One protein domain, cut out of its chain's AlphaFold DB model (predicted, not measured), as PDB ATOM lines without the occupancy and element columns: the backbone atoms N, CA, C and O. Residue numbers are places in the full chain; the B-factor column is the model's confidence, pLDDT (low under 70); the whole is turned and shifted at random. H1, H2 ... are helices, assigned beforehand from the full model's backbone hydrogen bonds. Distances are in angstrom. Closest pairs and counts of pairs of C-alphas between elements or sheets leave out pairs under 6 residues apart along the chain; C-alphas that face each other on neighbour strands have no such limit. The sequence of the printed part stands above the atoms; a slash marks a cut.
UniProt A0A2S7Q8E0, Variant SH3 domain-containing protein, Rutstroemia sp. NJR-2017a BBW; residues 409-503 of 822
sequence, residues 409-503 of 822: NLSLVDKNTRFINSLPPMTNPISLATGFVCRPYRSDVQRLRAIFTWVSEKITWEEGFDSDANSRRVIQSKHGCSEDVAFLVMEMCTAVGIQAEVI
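AT A GLANCE: This is residues 409 to 503 of the 822 residues of the protein "Variant SH3 domain-containing protein" of Rutstroemia sp. NJR-2017a BBW (UniProt A0A2S7Q8E0). H3 and H5 lie side by side, opposite ways, as the core; H2 packs across both, H1 packs on H3 and H4 on H5. The printed part has 95 residues with five named helices, H1 to H5 in chain order, and no named strand: all helix, mostly crossed packing. It is compact, radius of gyration of the C-alphas 12.6 A, spanning 39 by 28 by 22 A.

HOW THE PARTS SIT: H3, residues 444 to 458, touches H5, residues 482 to 494, at a shallow tilt of 33 degrees, only just short of steep; the closest C-alphas, Ile 451 and Val 489, are 7.0 A apart. H2, residues 429 to 437, touches H3 about perpendicular, 78 degrees; closest C-alphas Val 437 and Ala 450, 6.0 A. H1, residues 410 to 418, touches H3; closest C-alphas Thr 417 and Ala 450, 5.9 A. H4, residues 471 to 477, touches H5 at its residues 484 to 488 alone; closest C-alphas Ser 471 and Leu 488, 4.8 A. Every O i to N i+4 pair is within hydrogen-bond range in H1, H3, H4 and H5, and 4 of 5 in H2.

IN THESE COORDINATES: H3 measures 20.6 A, H5 18.4 A. H1 begins at C-alpha 410 (28.341, -24.063, 16.120); H5 ends at C-alpha 494 (13.011, -18.359, 3.166).

THE WHOLE: The printed part has no cut. Residues 459 to 470 form the long link; residues 464 to 467 are under pLDDT 70.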
ATOM      1  N   ASN A 409      27.019 -23.484  20.368       81.25
ATOM      2  CA  ASN A 409      27.918 -24.556  19.919       81.25
ATOM      3  C   ASN A 409      27.781 -24.841  18.407       81.25
ATOM      4  O   ASN A 409      27.238 -25.868  17.993       81.25
ATOM      5  N   LEU A 410      28.305 -23.933  17.581       87.75
ATOM      6  CA  LEU A 410      28.341 -24.063  16.120       87.75
ATOM      7  C   LEU A 410      29.176 -25.276  15.664       87.75
ATOM      8  O   LEU A 410      28.833 -25.921  14.679       87.75
ATOM      9  N   SER A 411      30.190 -25.687  16.438       89.00
ATOM     10  CA  SER A 411      31.020 -26.862  16.112       89.00
ATOM     11  C   SER A 411      30.236 -28.184  16.068       89.00
ATOM     12  O   SER A 411      30.653 -29.134  15.401       89.00
ATOM     13  N   LEU A 412      29.106 -28.265  16.784       88.81
ATOM     14  CA  LEU A 412      28.180 -29.397  16.726       88.81
ATOM     15  C   LEU A 412      27.229 -29.291  15.525       88.81
ATOM     16  O   LEU A 412      26.881 -30.315  14.939       88.81
ATOM     17  N   VAL A 413      26.850 -28.070  15.130       91.56
ATOM     18  CA  VAL A 413      26.072 -27.819  13.905       91.56
ATOM     19  C   VAL A 413      26.850 -28.315  12.688       91.56
ATOM     20  O   VAL A 413      26.327 -29.120  11.920       91.56
ATOM     21  N   ASP A 414      28.125 -27.938  12.571       92.12
ATOM     22  CA  ASP A 414      28.981 -28.325  11.444       92.12
ATOM     23  C   ASP A 414      29.159 -29.848  11.348       92.12
ATOM     24  O   ASP A 414      28.974 -30.443  10.286       92.12
ATOM     25  N   LYS A 415      29.456 -30.510  12.476       91.69
ATOM     26  CA  LYS A 415      29.599 -31.976  12.543       91.69
ATOM     27  C   LYS A 415      28.326 -32.697  12.107       91.69
ATOM     28  O   LYS A 415      28.406 -33.615  11.300       91.69
ATOM     29  N   ASN A 416      27.170 -32.276  12.613       90.88
ATOM     30  CA  ASN A 416      25.886 -32.885  12.270       90.88
ATOM     31  C   ASN A 416      25.535 -32.667  10.788       90.88
ATOM     32  O   ASN A 416      25.134 -33.608  10.106       90.88
ATOM     33  N   THR A 417      25.756 -31.454  10.278       92.06
ATOM     34  CA  THR A 417      25.510 -31.076   8.876       92.06
ATOM     35  C   THR A 417      26.353 -31.914   7.909       92.06
ATOM     36  O   THR A 417      25.846 -32.402   6.898       92.06
ATOM     37  N   ARG A 418      27.621 -32.178   8.253       91.88
ATOM     38  CA  ARG A 418      28.550 -33.001   7.454       91.88
ATOM     39  C   ARG A 418      28.093 -34.442   7.217       91.88
ATOM     40  O   ARG A 418      28.485 -35.023   6.202       91.88
ATOM     41  N   PHE A 419      27.260 -35.012   8.092       89.62
ATOM     42  CA  PHE A 419      26.700 -36.358   7.904       89.62
ATOM     43  C   PHE A 419      25.606 -36.423   6.819       89.62
ATOM     44  O   PHE A 419      25.322 -37.517   6.325       89.62
ATOM     45  N   ILE A 420      25.039 -35.287   6.390       87.94
ATOM     46  CA  ILE A 420      24.023 -35.206   5.326       87.94
ATOM     47  C   ILE A 420      24.704 -35.367   3.955       87.94
ATOM     48  O   ILE A 420      25.029 -34.391   3.274       87.94
ATOM     49  N   ASN A 421      24.961 -36.621   3.570       81.75
ATOM     50  CA  ASN A 421      25.677 -36.978   2.339       81.75
ATOM     51  C   ASN A 421      24.752 -37.484   1.224       81.75
ATOM     52  O   ASN A 421      24.909 -37.080   0.075       81.75
ATOM     53  N   SER A 422      23.774 -38.331   1.549       80.00
ATOM     54  CA  SER A 422      22.751 -38.795   0.610       80.00
ATOM     55  C   SER A 422      21.466 -37.975   0.748       80.00
ATOM     56  O   SER A 422      20.973 -37.743   1.851       80.00
ATOM     57  N   LEU A 423      20.912 -37.554  -0.390       84.25
ATOM     58  CA  LEU A 423      19.595 -36.923  -0.497       84.25
ATOM     59  C   LEU A 423      18.681 -37.799  -1.368       84.25
ATOM     60  O   LEU A 423      19.183 -38.441  -2.295       84.25
ATOM     61  N   PRO A 424      17.358 -37.813  -1.133       85.44
ATOM     62  CA  PRO A 424      16.416 -38.433  -2.057       85.44
ATOM     63  C   PRO A 424      16.498 -37.832  -3.475       85.44
ATOM     64  O   PRO A 424      16.722 -36.621  -3.614       85.44
ATOM     65  N   PRO A 425      16.241 -38.627  -4.531       76.50
ATOM     66  CA  PRO A 425      15.990 -38.096  -5.868       76.50
ATOM     67  C   PRO A 425      14.906 -37.009  -5.841       76.50
ATOM     68  O   PRO A 425      13.957 -37.091  -5.063       76.50
ATOM     69  N   MET A 426      15.047 -35.988  -6.691       81.81
ATOM     70  CA  MET A 426      14.134 -34.833  -6.774       81.81
ATOM     71  C   MET A 426      14.021 -33.966  -5.498       81.81
ATOM     72  O   MET A 426      13.079 -33.181  -5.373       81.81
ATOM     73  N   THR A 427      14.990 -34.037  -4.574       90.62
ATOM     74  CA  THR A 427      15.107 -33.056  -3.475       90.62
ATOM     75  C   THR A 427      15.170 -31.625  -4.030       90.62
ATOM     76  O   THR A 427      15.847 -31.366  -5.025       90.62
ATOM     77  N   ASN A 428      14.459 -30.699  -3.383       93.00
ATOM     78  CA  ASN A 428      14.383 -29.281  -3.744       93.00
ATOM     79  C   ASN A 428      14.815 -28.405  -2.543       93.00
ATOM     80  O   ASN A 428      14.935 -28.942  -1.440       93.00
ATOM     81  N   PRO A 429      15.061 -27.091  -2.713       93.38
ATOM     82  CA  PRO A 429      15.581 -26.232  -1.640       93.38
ATOM     83  C   PRO A 429      14.721 -26.241  -0.369       93.38
ATOM     84  O   PRO A 429      15.246 -26.374   0.736       93.38
ATOM     85  N   ILE A 430      13.394 -26.210  -0.528       93.75
ATOM     86  CA  ILE A 430      12.430 -26.215   0.578       93.75
ATOM     87  C   ILE A 430      12.512 -27.529   1.365       93.75
ATOM     88  O   ILE A 430      12.627 -27.508   2.593       93.75
ATOM     89  N   SER A 431      12.486 -28.680   0.682       93.62
ATOM     90  CA  SER A 431      12.553 -29.990   1.344       93.62
ATOM     91  C   SER A 431      13.943 -30.302   1.904       93.62
ATOM     92  O   SER A 431      14.040 -30.946   2.948       93.62
ATOM     93  N   LEU A 432      15.008 -29.787   1.280       94.25
ATOM     94  CA  LEU A 432      16.377 -29.845   1.788       94.25
ATOM     95  C   LEU A 432      16.517 -29.087   3.114       94.25
ATOM     96  O   LEU A 432      16.970 -29.663   4.105       94.25
ATOM     97  N   ALA A 433      16.098 -27.819   3.142       94.69
ATOM     98  CA  ALA A 433      16.187 -26.969   4.324       94.69
ATOM     99  C   ALA A 433      15.305 -27.501   5.463       94.69
ATOM    100  O   ALA A 433      15.811 -27.852   6.529       94.69
ATOM    101  N   THR A 434      13.998 -27.646   5.229       93.19
ATOM    102  CA  THR A 434      13.033 -28.027   6.278       93.19
ATOM    103  C   THR A 434      13.152 -29.489   6.723       93.19
ATOM    104  O   THR A 434      13.015 -29.785   7.911       93.19
ATOM    105  N   GLY A 435      13.415 -30.415   5.792       90.19
ATOM    106  CA  GLY A 435      13.383 -31.857   6.045       90.19
ATOM    107  C   GLY A 435      14.699 -32.450   6.553       90.19
ATOM    108  O   GLY A 435      14.665 -33.402   7.340       90.19
ATOM    109  N   PHE A 436      15.842 -31.890   6.136       91.62
ATOM    110  CA  PHE A 436      17.168 -32.469   6.384       91.62
ATOM    111  C   PHE A 436      18.111 -31.518   7.129       91.62
ATOM    112  O   PHE A 436      18.553 -31.852   8.226       91.62
ATOM    113  N   VAL A 437      18.410 -30.345   6.561       93.94
ATOM    114  CA  VAL A 437      19.488 -29.459   7.043       93.94
ATOM    115  C   VAL A 437      19.106 -28.740   8.338       93.94
ATOM    116  O   VAL A 437      19.837 -28.806   9.324       93.94
ATOM    117  N   CYS A 438      17.943 -28.091   8.381       94.75
ATOM    118  CA  CYS A 438      17.528 -27.269   9.521       94.75
ATOM    119  C   CYS A 438      16.691 -28.028  10.562       94.75
ATOM    120  O   CYS A 438      16.515 -27.533  11.675       94.75
ATOM    121  N   ARG A 439      16.203 -29.233  10.235       91.38
ATOM    122  CA  ARG A 439      15.316 -30.052  11.085       91.38
ATOM    123  C   ARG A 439      15.793 -30.259  12.539       91.38
ATOM    124  O   ARG A 439      14.929 -30.277  13.417       91.38
ATOM    125  N   PRO A 440      17.099 -30.412  12.850       90.44
ATOM    126  CA  PRO A 440      17.557 -30.551  14.236       90.44
ATOM    127  C   PRO A 440      17.513 -29.251  15.062       90.44
ATOM    128  O   PRO A 440      17.695 -29.305  16.279       90.44
ATOM    129  N   TYR A 441      17.321 -28.087  14.429       92.06
ATOM    130  CA  TYR A 441      17.656 -26.781  15.003       92.06
ATOM    131  C   TYR A 441      16.438 -25.871  15.205       92.06
ATOM    132  O   TYR A 441      15.565 -25.730  14.344       92.06
ATOM    133  N   ARG A 442      16.408 -25.206  16.367       87.50
ATOM    134  CA  ARG A 442      15.365 -24.233  16.748       87.50
ATOM    135  C   ARG A 442      15.839 -22.781  16.759       87.50
ATOM    136  O   ARG A 442      14.995 -21.902  16.717       87.50
ATOM    137  N   SER A 443      17.147 -22.541  16.838       89.25
ATOM    138  CA  SER A 443      17.733 -21.203  16.725       89.25
ATOM    139  C   SER A 443      18.085 -20.922  15.269       89.25
ATOM    140  O   SER A 443      18.744 -21.743  14.628       89.25
ATOM    141  N   ASP A 444      17.699 -19.758  14.763       90.19
ATOM    142  CA  ASP A 444      17.936 -19.380  13.371       90.19
ATOM    143  C   ASP A 444      19.423 -19.208  13.046       90.19
ATOM    144  O   ASP A 444      19.852 -19.591  11.964       90.19
ATOM    145  N   VAL A 445      20.250 -18.827  14.025       89.38
ATOM    146  CA  VAL A 445      21.724 -18.851  13.918       89.38
ATOM    147  C   VAL A 445      22.239 -20.267  13.618       89.38
ATOM    148  O   VAL A 445      23.119 -20.458  12.782       89.38
ATOM    149  N   GLN A 446      21.676 -21.289  14.274       91.75
ATOM    150  CA  GLN A 446      22.048 -22.687  14.027       91.75
ATOM    151  C   GLN A 446      21.530 -23.184  12.673       91.75
ATOM    152  O   GLN A 446      22.215 -23.959  12.012       91.75
ATOM    153  N   ARG A 447      20.345 -22.731  12.244       93.81
ATOM    154  CA  ARG A 447      19.782 -23.050  10.923       93.81
ATOM    155  C   ARG A 447      20.618 -22.428   9.809       93.81
ATOM    156  O   ARG A 447      21.048 -23.156   8.925       93.81
ATOM    157  N   LEU A 448      20.916 -21.134   9.901       93.06
ATOM    158  CA  LEU A 448      21.760 -20.395   8.963       93.06
ATOM    159  C   LEU A 448      23.170 -20.998   8.889       93.06
ATOM    160  O   LEU A 448      23.679 -21.224   7.794       93.06
ATOM    161  N   ARG A 449      23.768 -21.373  10.031       93.00
ATOM    162  CA  ARG A 449      25.047 -22.102  10.047       93.00
ATOM    163  C   ARG A 449      24.948 -23.469   9.364       93.00
ATOM    164  O   ARG A 449      25.855 -23.822   8.622       93.00
ATOM    165  N   ALA A 450      23.865 -24.222   9.569       94.88
ATOM    166  CA  ALA A 450      23.657 -25.501   8.888       94.88
ATOM    167  C   ALA A 450      23.473 -25.327   7.368       94.88
ATOM    168  O   ALA A 450      24.051 -26.094   6.604       94.88
ATOM    169  N   ILE A 451      22.735 -24.303   6.919       95.81
ATOM    170  CA  ILE A 451      22.594 -23.956   5.493       95.81
ATOM    171  C   ILE A 451      23.971 -23.606   4.909       95.81
ATOM    172  O   ILE A 451      24.402 -24.242   3.949       95.81
ATOM    173  N   PHE A 452      24.699 -22.674   5.533       94.56
ATOM    174  CA  PHE A 452      26.031 -22.239   5.103       94.56
ATOM    175  C   PHE A 452      27.033 -23.397   5.015       94.56
ATOM    176  O   PHE A 452      27.660 -23.589   3.975       94.56
ATOM    177  N   THR A 453      27.173 -24.193   6.080       94.19
ATOM    178  CA  THR A 453      28.109 -25.327   6.123       94.19
ATOM    179  C   THR A 453      27.680 -26.449   5.172       94.19
ATOM    180  O   THR A 453      28.535 -27.140   4.628       94.19
ATOM    181  N   TRP A 454      26.380 -26.635   4.903       95.25
ATOM    182  CA  TRP A 454      25.949 -27.604   3.891       95.25
ATOM    183  C   TRP A 454      26.282 -27.126   2.478       95.25
ATOM    184  O   TRP A 454      26.872 -27.877   1.709       95.25
ATOM    185  N   VAL A 455      25.937 -25.885   2.128       95.06
ATOM    186  CA  VAL A 455      26.168 -25.354   0.778       95.06
ATOM    187  C   VAL A 455      27.669 -25.248   0.493       95.06
ATOM    188  O   VAL A 455      28.123 -25.798  -0.506       95.06
ATOM    189  N   SER A 456      28.455 -24.659   1.400       92.88
ATOM    190  CA  SER A 456      29.903 -24.464   1.203       92.88
ATOM    191  C   SER A 456      30.733 -25.758   1.156       92.88
ATOM    192  O   SER A 456      31.817 -25.752   0.581       92.88
ATOM    193  N   GLU A 457      30.249 -26.873   1.719       93.31
ATOM    194  CA  GLU A 457      30.963 -28.164   1.704       93.31
ATOM    195  C   GLU A 457      30.374 -29.209   0.745       93.31
ATOM    196  O   GLU A 457      30.966 -30.279   0.573       93.31
ATOM    197  N   LYS A 458      29.197 -28.957   0.154       92.81
ATOM    198  CA  LYS A 458      28.529 -29.890  -0.772       92.81
ATOM    199  C   LYS A 458      28.326 -29.328  -2.177       92.81
ATOM    200  O   LYS A 458      27.995 -30.126  -3.050       92.81
ATOM    201  N   ILE A 459      28.498 -28.024  -2.404       93.81
ATOM    202  CA  ILE A 459      28.466 -27.403  -3.734       93.81
ATOM    203  C   ILE A 459      29.876 -26.929  -4.102       93.81
ATOM    204  O   ILE A 459      30.458 -26.088  -3.421       93.81
ATOM    205  N   THR A 460      30.419 -27.466  -5.190       93.50
ATOM    206  CA  THR A 460      31.645 -26.981  -5.828       93.50
ATOM    207  C   THR A 460      31.327 -25.707  -6.613       93.50
ATOM    208  O   THR A 460      30.337 -25.668  -7.344       93.50
ATOM    209  N   TRP A 461      32.170 -24.679  -6.505       91.38
ATOM    210  CA  TRP A 461      32.060 -23.503  -7.372       91.38
ATOM    211  C   TRP A 461      32.404 -23.868  -8.823       91.38
ATOM    212  O   TRP A 461      33.420 -24.519  -9.076       91.38
ATOM    213  N   GLU A 462      31.567 -23.433  -9.760       87.25
ATOM    214  CA  GLU A 462      31.763 -23.559 -11.207       87.25
ATOM    215  C   GLU A 462      31.662 -22.168 -11.857       87.25
ATOM    216  O   GLU A 462      30.924 -21.300 -11.380       87.25
ATOM    217  N   GLU A 463      32.412 -21.936 -12.934       79.75
ATOM    218  CA  GLU A 463      32.361 -20.669 -13.666       79.75
ATOM    219  C   GLU A 463      31.009 -20.530 -14.389       79.75
ATOM    220  O   GLU A 463      30.516 -21.467 -15.018       79.75
ATOM    221  N   GLY A 464      30.365 -19.371 -14.234       64.88
ATOM    222  CA  GLY A 464      28.991 -19.165 -14.686       64.88
ATOM    223  C   GLY A 464      28.876 -19.038 -16.203       64.88
ATOM    224  O   GLY A 464      29.528 -18.192 -16.809       64.88
ATOM    225  N   PHE A 465      27.979 -19.825 -16.796       61.91
ATOM    226  CA  PHE A 465      27.421 -19.538 -18.117       61.91
ATOM    227  C   PHE A 465      26.162 -18.678 -17.973       61.91
ATOM    228  O   PHE A 465      25.490 -18.722 -16.942       61.91
ATOM    229  N   ASP A 466      25.848 -17.921 -19.023       61.50
ATOM    230  CA  ASP A 466      24.734 -16.971 -19.079       61.50
ATOM    231  C   ASP A 466      23.387 -17.727 -19.160       61.50
ATOM    232  O   ASP A 466      22.876 -18.042 -20.235       61.50
ATOM    233  N   SER A 467      22.881 -18.157 -17.998       68.12
ATOM    234  CA  SER A 467      21.697 -19.015 -17.853       68.12
ATOM    235  C   SER A 467      21.003 -18.795 -16.510       68.12
ATOM    236  O   SER A 467      21.686 -18.680 -15.493       68.12
ATOM    237  N   ASP A 468      19.667 -18.819 -16.497       77.50
ATOM    238  CA  ASP A 468      18.851 -18.593 -15.297       77.50
ATOM    239  C   ASP A 468      19.246 -19.502 -14.117       77.50
ATOM    240  O   ASP A 468      19.348 -20.730 -14.256       77.50
ATOM    241  N   ALA A 469      19.415 -18.896 -12.936       79.69
ATOM    242  CA  ALA A 469      19.808 -19.586 -11.708       79.69
ATOM    243  C   ALA A 469      18.827 -20.714 -11.344       79.69
ATOM    244  O   ALA A 469      17.605 -20.537 -11.340       79.69
ATOM    245  N   ASN A 470      19.352 -21.899 -11.021       86.94
ATOM    246  CA  ASN A 470      18.542 -23.104 -10.862       86.94
ATOM    247  C   ASN A 470      19.008 -23.957  -9.677       86.94
ATOM    248  O   ASN A 470      19.647 -25.002  -9.824       86.94
ATOM    249  N   SER A 471      18.570 -23.575  -8.481       90.50
ATOM    250  CA  SER A 471      18.847 -24.258  -7.214       90.50
ATOM    251  C   SER A 471      18.583 -25.775  -7.232       90.50
ATOM    252  O   SER A 471      19.244 -26.530  -6.517       90.50
ATOM    253  N   ARG A 472      17.649 -26.272  -8.062       90.44
ATOM    254  CA  ARG A 472      17.412 -27.722  -8.224       90.44
ATOM    255  C   ARG A 472      18.539 -28.401  -9.007       90.44
ATOM    256  O   ARG A 472      18.974 -29.478  -8.594       90.44
ATOM    257  N   ARG A 473      19.039 -27.779 -10.084       89.81
ATOM    258  CA  ARG A 473      20.259 -28.209 -10.796       89.81
ATOM    259  C   ARG A 473      21.451 -28.199  -9.841       89.81
ATOM    260  O   ARG A 473      22.174 -29.192  -9.799       89.81
ATOM    261  N   VAL A 474      21.621 -27.150  -9.034       91.81
ATOM    262  CA  VAL A 474      22.728 -27.027  -8.065       91.81
ATOM    263  C   VAL A 474      22.701 -28.161  -7.030       91.81
ATOM    264  O   VAL A 474      23.681 -28.891  -6.865       91.81
ATOM    265  N   ILE A 475      21.547 -28.409  -6.393       92.06
ATOM    266  CA  ILE A 475      21.374 -29.496  -5.408       92.06
ATOM    267  C   ILE A 475      21.687 -30.881  -6.000       92.06
ATOM    268  O   ILE A 475      22.201 -31.737  -5.272       92.06
ATOM    269  N   GLN A 476      21.367 -31.118  -7.275       89.94
ATOM    270  CA  GLN A 476      21.542 -32.416  -7.939       89.94
ATOM    271  C   GLN A 476      22.960 -32.616  -8.490       89.94
ATOM    272  O   GLN A 476      23.564 -33.656  -8.240       89.94
ATOM    273  N   SER A 477      23.494 -31.624  -9.203       90.56
ATOM    274  CA  SER A 477      24.817 -31.676  -9.844       90.56
ATOM    275  C   SER A 477      25.982 -31.503  -8.870       90.56
ATOM    276  O   SER A 477      27.087 -31.941  -9.179       90.56
ATOM    277  N   LYS A 478      25.744 -30.872  -7.709       91.94
ATOM    278  CA  LYS A 478      26.773 -30.421  -6.752       91.94
ATOM    279  C   LYS A 478      27.726 -29.357  -7.302       91.94
ATOM    280  O   LYS A 478      28.800 -29.173  -6.742       91.94
ATOM    281  N   HIS A 479      27.322 -28.651  -8.354       91.25
ATOM    282  CA  HIS A 479      28.077 -27.562  -8.968       91.25
ATOM    283  C   HIS A 479      27.159 -26.347  -9.169       91.25
ATOM    284  O   HIS A 479      25.942 -26.511  -9.298       91.25
ATOM    285  N   GLY A 480      27.718 -25.140  -9.147       90.75
ATOM    286  CA  GLY A 480      26.970 -23.904  -9.380       90.75
ATOM    287  C   GLY A 480      27.852 -22.661  -9.323       90.75
ATOM    288  O   GLY A 480      28.905 -22.661  -8.677       90.75
ATOM    289  N   CYS A 481      27.415 -21.598  -9.993       90.19
ATOM    290  CA  CYS A 481      28.080 -20.298  -9.956       90.19
ATOM    291  C   CYS A 481      27.708 -19.490  -8.697       90.19
ATOM    292  O   CYS A 481      26.888 -19.904  -7.873       90.19
ATOM    293  N   SER A 482      28.294 -18.301  -8.544       87.75
ATOM    294  CA  SER A 482      28.028 -17.412  -7.402       87.75
ATOM    295  C   SER A 482      26.550 -16.998  -7.285       87.75
ATOM    296  O   SER A 482      26.044 -16.864  -6.173       87.75
ATOM    297  N   GLU A 483      25.851 -16.828  -8.412       88.69
ATOM    298  CA  GLU A 483      24.428 -16.465  -8.448       88.69
ATOM    299  C   GLU A 483      23.527 -17.663  -8.102       88.69
ATOM    300  O   GLU A 483      22.698 -17.566  -7.200       88.69
ATOM    301  N   ASP A 484      23.772 -18.823  -8.722       91.75
ATOM    302  CA  ASP A 484      23.174 -20.129  -8.382       91.75
ATOM    303  C   ASP A 484      23.223 -20.418  -6.867       91.75
ATOM    304  O   ASP A 484      22.234 -20.826  -6.253       91.75
ATOM    305  N   VAL A 485      24.388 -20.190  -6.249       92.19
ATOM    306  CA  VAL A 485      24.614 -20.396  -4.811       92.19
ATOM    307  C   VAL A 485      23.849 -19.373  -3.966       92.19
ATOM    308  O   VAL A 485      23.274 -19.751  -2.943       92.19
ATOM    309  N   ALA A 486      23.794 -18.105  -4.383       91.69
ATOM    310  CA  ALA A 486      23.051 -17.066  -3.672       91.69
ATOM    311  C   ALA A 486      21.534 -17.332  -3.681       91.69
ATOM    312  O   ALA A 486      20.901 -17.287  -2.624       91.69
ATOM    313  N   PHE A 487      20.962 -17.697  -4.835       93.31
ATOM    314  CA  PHE A 487      19.548 -18.076  -4.945       93.31
ATOM    315  C   PHE A 487      19.219 -19.343  -4.143       93.31
ATOM    316  O   PHE A 487      18.223 -19.355  -3.416       93.31
ATOM    317  N   LEU A 488      20.080 -20.369  -4.178       94.88
ATOM    318  CA  LEU A 488      19.913 -21.574  -3.357       94.88
ATOM    319  C   LEU A 488      19.888 -21.245  -1.854       94.88
ATOM    320  O   LEU A 488      19.026 -21.748  -1.132       94.88
ATOM    321  N   VAL A 489      20.812 -20.407  -1.371       95.12
ATOM    322  CA  VAL A 489      20.848 -19.990   0.042       95.12
ATOM    323  C   VAL A 489      19.612 -19.164   0.402       95.12
ATOM    324  O   VAL A 489      19.011 -19.429   1.443       95.12
ATOM    325  N   MET A 490      19.189 -18.231  -0.457       95.00
ATOM    326  CA  MET A 490      17.971 -17.441  -0.252       95.00
ATOM    327  C   MET A 490      16.740 -18.347  -0.116       95.00
ATOM    328  O   MET A 490      16.073 -18.297   0.915       95.00
ATOM    329  N   GLU A 491      16.478 -19.239  -1.081       95.31
ATOM    330  CA  GLU A 491      15.338 -20.166  -1.022       95.31
ATOM    331  C   GLU A 491      15.380 -21.071   0.221       95.31
ATOM    332  O   GLU A 491      14.342 -21.328   0.835       95.31
ATOM    333  N   MET A 492      16.565 -21.550   0.621       96.44
ATOM    334  CA  MET A 492      16.724 -22.368   1.829       96.44
ATOM    335  C   MET A 492      16.460 -21.579   3.120       96.44
ATOM    336  O   MET A 492      15.869 -22.136   4.046       96.44
ATOM    337  N   CYS A 493      16.852 -20.303   3.187       96.06
ATOM    338  CA  CYS A 493      16.551 -19.407   4.308       96.06
ATOM    339  C   CYS A 493      15.054 -19.069   4.375       96.06
ATOM    340  O   CYS A 493      14.427 -19.274   5.420       96.06
ATOM    341  N   THR A 494      14.449 -18.656   3.255       95.12
ATOM    342  CA  THR A 494      13.011 -18.359   3.166       95.12
ATOM    343  C   THR A 494      12.168 -19.569   3.574       95.12
ATOM    344  O   THR A 494      11.219 -19.431   4.346       95.12
ATOM    345  N   ALA A 495      12.557 -20.779   3.155       95.00
ATOM    346  CA  ALA A 495      11.878 -22.026   3.510       95.00
ATOM    347  C   ALA A 495      11.857 -22.347   5.018       95.00
ATOM    348  O   ALA A 495      11.043 -23.166   5.447       95.00
ATOM    349  N   VAL A 496      12.729 -21.734   5.828       95.12
ATOM    350  CA  VAL A 496      12.762 -21.905   7.294       95.12
ATOM    351  C   VAL A 496      12.352 -20.650   8.068       95.12
ATOM    352  O   VAL A 496      12.445 -20.642   9.294       95.12
ATOM    353  N   GLY A 497      11.851 -19.621   7.374       91.69
ATOM    354  CA  GLY A 497      11.381 -18.367   7.970       91.69
ATOM    355  C   GLY A 497      12.477 -17.334   8.248       91.69
ATOM    356  O   GLY A 497      12.232 -16.390   8.991       91.69
ATOM    357  N   ILE A 498      13.670 -17.496   7.668       92.31
ATOM    358  CA  ILE A 498      14.760 -16.518   7.755       92.31
ATOM    359  C   ILE A 498      14.667 -15.583   6.545       92.31
ATOM    360  O   ILE A 498      14.717 -16.039   5.401       92.31
ATOM    361  N   GLN A 499      14.543 -14.279   6.795       88.62
ATOM    362  CA  GLN A 499      14.598 -13.258   5.748       88.62
ATOM    363  C   GLN A 499      16.007 -13.213   5.139       88.62
ATOM    364  O   GLN A 499      17.002 -13.171   5.861       88.62
ATOM    365  N   ALA A 500      16.082 -13.244   3.810       88.44
ATOM    366  CA  ALA A 500      17.319 -13.194   3.039       88.44
ATOM    367  C   ALA A 500      17.056 -12.495   1.699       88.44
ATOM    368  O   ALA A 500      15.964 -12.621   1.145       88.44
ATOM    369  N   GLU A 501      18.060 -11.790   1.183       85.94
ATOM    370  CA  GLU A 501      18.010 -11.036  -0.071       85.94
ATOM    371  C   GLU A 501      19.287 -11.305  -0.880       85.94
ATOM    372  O   GLU A 501      20.376 -11.417  -0.311       85.94
ATOM    373  N   VAL A 502      19.166 -11.417  -2.206       85.75
ATOM    374  CA  VAL A 502      20.313 -11.571  -3.118       85.75
ATOM    375  C   VAL A 502      20.742 -10.194  -3.621       85.75
ATOM    376  O   VAL A 502      20.231  -9.689  -4.620       85.75
ATOM    377  N   ILE A 503      21.710  -9.591  -2.930       79.25
ATOM    378  CA  ILE A 503      22.331  -8.330  -3.349       79.25
ATOM    379  C   ILE A 503      23.285  -8.612  -4.519       79.25
ATOM    380  O   ILE A 503      24.254  -9.361  -4.370       79.25
TER     381      ILE A 503